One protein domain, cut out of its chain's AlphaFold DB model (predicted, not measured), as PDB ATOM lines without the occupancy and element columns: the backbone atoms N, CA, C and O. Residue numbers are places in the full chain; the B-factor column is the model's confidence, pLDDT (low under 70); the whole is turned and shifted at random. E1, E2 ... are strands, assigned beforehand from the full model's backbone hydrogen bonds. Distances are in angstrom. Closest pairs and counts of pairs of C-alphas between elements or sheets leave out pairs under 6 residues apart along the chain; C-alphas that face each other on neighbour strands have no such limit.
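Overview. This is residues 95 to 137 of the 183 residues of an uncharacterized protein of Biomphalaria glabrata (UniProt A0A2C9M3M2). The domain has little regular structure: a narrow two-stranded hairpin, E1 and E2, with a wide loop, residues 100 to 110, at one end and a long winding tail, residues 116 to 137, which runs out past the other end and folds back toward E2. The printed part has 43 residues, with no named helix and two named strands, E1 then E2, in one antiparallel sheet. The class is all strand, though the named elements hold only 10 of the 43 residues. The whole is loose, with a radius of gyration of the C-alphas of 11.5 A, and elongated, spanning 35 by 20 by 11 A.

Arrangement. E1, residues 95 to 99, and E2, residues 111 to 115, form a hairpin of antiparallel neighbours, with 169 degrees between their directions. C-alphas 97 and 113 face each other at 4.8 A. N 98 and O 112 are within hydrogen-bond range at 2.9 A, as are N 112 and O 98 at 2.8 A.

Along the chain. E1 begins at C-alpha 95 (176.902, 251.009, 309.272) and is 13.5 A long. E2, 12.9 A long, ends at C-alpha 115 (178.894, 254.084, 313.031).

Size, cuts and confidence. The C-alphas farthest apart, of Ser 105 and Pro 119, are 35.7 A apart. The printed part has no cut, and the link from E1 to E2 is long, with 11 residues. The mean pLDDT of the printed part is 82.6; residues 118 to 120 and residue 123 are under 70.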
ATOM      1  N   LYS A  95     176.602 252.374 309.727       83.50
ATOM      2  CA  LYS A  95     176.902 251.009 309.272       83.50
ATOM      3  C   LYS A  95     175.689 250.095 309.436       83.50
ATOM      4  O   LYS A  95     175.307 249.417 308.490       83.50
ATOM      5  N   VAL A  96     175.118 250.059 310.641       87.00
ATOM      6  CA  VAL A  96     173.995 249.182 311.007       87.00
ATOM      7  C   VAL A  96     173.085 249.906 311.996       87.00
ATOM      8  O   VAL A  96     173.570 250.635 312.864       87.00
ATOM      9  N   PHE A  97     171.781 249.667 311.860       88.62
ATOM     10  CA  PHE A  97     170.788 249.917 312.897       88.62
ATOM     11  C   PHE A  97     170.326 248.573 313.465       88.62
ATOM     12  O   PHE A  97     169.840 247.724 312.716       88.62
ATOM     13  N   GLU A  98     170.500 248.371 314.765       89.12
ATOM     14  CA  GLU A  98     170.041 247.173 315.466       89.12
ATOM     15  C   GLU A  98     168.773 247.503 316.252       89.12
ATOM     16  O   GLU A  98     168.800 248.347 317.149       89.12
ATOM     17  N   ASP A  99     167.665 246.838 315.928       87.31
ATOM     18  CA  ASP A  99     166.420 246.952 316.689       87.31
ATOM     19  C   ASP A  99     166.552 246.189 318.015       87.31
ATOM     20  O   ASP A  99     166.568 244.953 318.059       87.31
ATOM     21  N   VAL A 100     166.670 246.941 319.108       86.62
ATOM     22  CA  VAL A 100     166.824 246.388 320.459       86.62
ATOM     23  C   VAL A 100     165.470 245.936 321.005       86.62
ATOM     24  O   VAL A 100     165.411 244.994 321.797       86.62
ATOM     25  N   GLY A 101     164.376 246.545 320.543       84.81
ATOM     26  CA  GLY A 101     163.015 246.204 320.943       84.81
ATOM     27  C   GLY A 101     162.622 244.776 320.569       84.81
ATOM     28  O   GLY A 101     161.879 244.134 321.312       84.81
ATOM     29  N   TYR A 102     163.171 244.247 319.469       81.69
ATOM     30  CA  TYR A 102     162.998 242.840 319.092       81.69
ATOM     31  C   TYR A 102     163.654 241.869 320.090       81.69
ATOM     32  O   TYR A 102     163.152 240.770 320.318       81.69
ATOM     33  N   GLN A 103     164.769 242.271 320.704       83.50
ATOM     34  CA  GLN A 103     165.538 241.438 321.635       83.50
ATOM     35  C   GLN A 103     165.077 241.605 323.088       83.50
ATOM     36  O   GLN A 103     165.195 240.681 323.893       83.50
ATOM     37  N   ASN A 104     164.564 242.786 323.438       85.06
ATOM     38  CA  ASN A 104     164.116 243.124 324.779       85.06
ATOM     39  C   ASN A 104     162.934 244.100 324.720       85.06
ATOM     40  O   ASN A 104     163.083 245.268 324.359       85.06
ATOM     41  N   SER A 105     161.764 243.636 325.156       87.56
ATOM     42  CA  SER A 105     160.521 244.411 325.120       87.56
ATOM     43  C   SER A 105     160.541 245.673 325.988       87.56
ATOM     44  O   SER A 105     159.773 246.594 325.721       87.56
ATOM     45  N   ASN A 106     161.433 245.768 326.981       88.12
ATOM     46  CA  ASN A 106     161.608 246.995 327.768       88.12
ATOM     47  C   ASN A 106     162.191 248.152 326.940       88.12
ATOM     48  O   ASN A 106     162.114 249.303 327.359       88.12
ATOM     49  N   PHE A 107     162.764 247.849 325.773       84.81
ATOM     50  CA  PHE A 107     163.338 248.811 324.838       84.81
ATOM     51  C   PHE A 107     162.557 248.856 323.518       84.81
ATOM     52  O   PHE A 107     163.126 249.144 322.467       84.81
ATOM     53  N   GLN A 108     161.246 248.583 323.550       85.31
ATOM     54  CA  GLN A 108     160.385 248.791 322.383       85.31
ATOM     55  C   GLN A 108     160.548 250.211 321.830       85.31
ATOM     56  O   GLN A 108     160.584 251.180 322.586       85.31
ATOM     57  N   CYS A 109     160.654 250.307 320.501       84.69
ATOM     58  CA  CYS A 109     160.902 251.546 319.756       84.69
ATOM     59  C   CYS A 109     162.309 252.154 319.926       84.69
ATOM     60  O   CYS A 109     162.543 253.262 319.445       84.69
ATOM     61  N   TYR A 110     163.254 251.444 320.550       86.88
ATOM     62  CA  TYR A 110     164.658 251.848 320.610       86.88
ATOM     63  C   TYR A 110     165.532 250.951 319.736       86.88
ATOM     64  O   TYR A 110     165.288 249.756 319.574       86.88
ATOM     65  N   GLY A 111     166.606 251.539 319.217       88.44
ATOM     66  CA  GLY A 111     167.635 250.806 318.501       88.44
ATOM     67  C   GLY A 111     169.022 251.374 318.745       88.44
ATOM     68  O   GLY A 111     169.183 252.511 319.198       88.44
ATOM     69  N   HIS A 112     170.028 250.565 318.441       90.38
ATOM     70  CA  HIS A 112     171.418 250.983 318.451       90.38
ATOM     71  C   HIS A 112     171.866 251.370 317.050       90.38
ATOM     72  O   HIS A 112     171.572 250.688 316.070       90.38
ATOM     73  N   VAL A 113     172.632 252.452 316.971       89.56
ATOM     74  CA  VAL A 113     173.297 252.874 315.741       89.56
ATOM     75  C   VAL A 113     174.779 252.565 315.881       89.56
ATOM     76  O   VAL A 113     175.439 253.039 316.810       89.56
ATOM     77  N   ILE A 114     175.303 251.789 314.938       87.38
ATOM     78  CA  ILE A 114     176.730 251.496 314.818       87.38
ATOM     79  C   ILE A 114     177.282 252.366 313.693       87.38
ATOM     80  O   ILE A 114     176.826 252.280 312.548       87.38
ATOM     81  N   ALA A 115     178.262 253.209 314.011       84.81
ATOM     82  CA  ALA A 115     178.894 254.084 313.031       84.81
ATOM     83  C   ALA A 115     179.856 253.304 312.120       84.81
ATOM     84  O   ALA A 115     180.550 252.379 312.548       84.81
ATOM     85  N   HIS A 116     179.924 253.695 310.849       81.81
ATOM     86  CA  HIS A 116     181.028 253.314 309.977       81.81
ATOM     87  C   HIS A 116     182.251 254.188 310.312       81.81
ATOM     88  O   HIS A 116     182.071 255.340 310.718       81.81
ATOM     89  N   PRO A 117     183.493 253.703 310.122       71.06
ATOM     90  CA  PRO A 117     184.663 254.575 310.108       71.06
ATOM     91  C   PRO A 117     184.422 255.796 309.210       71.06
ATOM     92  O   PRO A 117     184.075 255.636 308.035       71.06
ATOM     93  N   ALA A 118     184.570 256.990 309.781       69.12
ATOM     94  CA  ALA A 118     184.391 258.269 309.106       69.12
ATOM     95  C   ALA A 118     185.748 258.974 308.933       69.12
ATOM     96  O   ALA A 118     186.669 258.721 309.711       69.12
ATOM     97  N   PRO A 119     185.890 259.860 307.931       66.94
ATOM     98  CA  PRO A 119     187.118 260.630 307.730       66.94
ATOM     99  C   PRO A 119     187.369 261.670 308.837       66.94
ATOM    100  O   PRO A 119     188.496 262.136 308.990       66.94
ATOM    101  N   HIS A 120     186.343 262.033 309.613       69.75
ATOM    102  CA  HIS A 120     186.427 262.937 310.762       69.75
ATOM    103  C   HIS A 120     186.355 262.187 312.097       69.75
ATOM    104  O   HIS A 120     185.814 261.085 312.183       69.75
ATOM    105  N   HIS A 121     186.893 262.799 313.155       71.94
ATOM    106  CA  HIS A 121     186.877 262.219 314.498       71.94
ATOM    107  C   HIS A 121     185.437 262.107 315.029       71.94
ATOM    108  O   HIS A 121     184.707 263.099 315.059       71.94
ATOM    109  N   LEU A 122     185.046 260.897 315.443       71.69
ATOM    110  CA  LEU A 122     183.720 260.580 315.992       71.69
ATOM    111  C   LEU A 122     183.739 260.252 317.496       71.69
ATOM    112  O   LEU A 122     182.695 259.914 318.046       71.69
ATOM    113  N   GLY A 123     184.897 260.294 318.170       69.94
ATOM    114  CA  GLY A 123     185.027 259.855 319.574       69.94
ATOM    115  C   GLY A 123     184.201 260.673 320.580       69.94
ATOM    116  O   GLY A 123     183.875 260.214 321.673       69.94
ATOM    117  N   ASP A 124     183.771 261.871 320.186       81.06
ATOM    118  CA  ASP A 124     182.850 262.704 320.954       81.06
ATOM    119  C   ASP A 124     181.393 262.216 320.877       81.06
ATOM    120  O   ASP A 124     180.664 262.349 321.856       81.06
ATOM    121  N   VAL A 125     180.975 261.561 319.788       85.50
ATOM    122  CA  VAL A 125     179.602 261.042 319.607       85.50
ATOM    123  C   VAL A 125     179.486 259.521 319.746       85.50
ATOM    124  O   VAL A 125     178.401 259.013 320.036       85.50
ATOM    125  N   VAL A 126     180.586 258.786 319.583       85.44
ATOM    126  CA  VAL A 126     180.666 257.328 319.752       85.44
ATOM    127  C   VAL A 126     181.182 256.992 321.150       85.44
ATOM    128  O   VAL A 126     182.078 257.639 321.683       85.44
ATOM    129  N   LEU A 127     180.611 255.963 321.771       83.81
ATOM    130  CA  LEU A 127     181.064 255.476 323.067       83.81
ATOM    131  C   LEU A 127     182.390 254.721 322.908       83.81
ATOM    132  O   LEU A 127     182.473 253.724 322.194       83.81
ATOM    133  N   GLU A 128     183.438 255.199 323.574       79.50
ATOM    134  CA  GLU A 128     184.802 254.674 323.409       79.50
ATOM    135  C   GLU A 128     185.118 253.475 324.313       79.50
ATOM    136  O   GLU A 128     186.087 252.759 324.070       79.50
ATOM    137  N   SER A 129     184.316 253.230 325.352       75.31
ATOM    138  CA  SER A 129     184.558 252.162 326.326       75.31
ATOM    139  C   SER A 129     183.264 251.577 326.898       75.31
ATOM    140  O   SER A 129     182.189 252.171 326.797       75.31
ATOM    141  N   GLY A 130     183.383 250.394 327.507       80.94
ATOM    142  CA  GLY A 130     182.281 249.669 328.140       80.94
ATOM    143  C   GLY A 130     181.543 248.719 327.194       80.94
ATOM    144  O   GLY A 130     181.934 248.510 326.049       80.94
ATOM    145  N   THR A 131     180.444 248.140 327.678       77.25
ATOM    146  CA  THR A 131     179.607 247.179 326.929       77.25
ATOM    147  C   THR A 131     178.939 247.775 325.691       77.25
ATOM    148  O   THR A 131     178.447 247.040 324.845       77.25
ATOM    149  N   SER A 132     178.917 249.102 325.591       80.56
ATOM    150  CA  SER A 132     178.325 249.867 324.494       80.56
ATOM    151  C   SER A 132     179.387 250.508 323.595       80.56
ATOM    152  O   SER A 132     179.083 251.443 322.858       80.56
ATOM    153  N   GLN A 133     180.642 250.048 323.672       82.50
ATOM    154  CA  GLN A 133     181.730 250.563 322.847       82.50
ATOM    155  C   GLN A 133     181.396 250.448 321.351       82.50
ATOM    156  O   GLN A 133     180.928 249.414 320.881       82.50
ATOM    157  N   GLY A 134     181.656 251.516 320.594       82.00
ATOM    158  CA  GLY A 134     181.373 251.590 319.159       82.00
ATOM    159  C   GLY A 134     179.936 251.991 318.811       82.00
ATOM    160  O   GLY A 134     179.641 252.213 317.636       82.00
ATOM    161  N   LEU A 135     179.055 252.135 319.810       88.75
ATOM    162  CA  LEU A 135     177.696 252.638 319.613       88.75
ATOM    163  C   LEU A 135     177.665 254.166 319.609       88.75
ATOM    164  O   LEU A 135     178.378 254.832 320.362       88.75
ATOM    165  N   VAL A 136     176.787 254.722 318.783       90.62
ATOM    166  CA  VAL A 136     176.502 256.157 318.750       90.62
ATOM    167  C   VAL A 136     175.632 256.541 319.948       90.62
ATOM    168  O   VAL A 136     174.582 255.946 320.186       90.62
ATOM    169  N   SER A 137     176.036 257.574 320.688       90.94
ATOM    170  CA  SER A 137     175.280 258.087 321.828       90.94
ATOM    171  C   SER A 137     174.341 259.221 321.420       90.94
ATOM    172  O   SER A 137     174.757 260.370 321.254       90.94
TER     173      SER A 137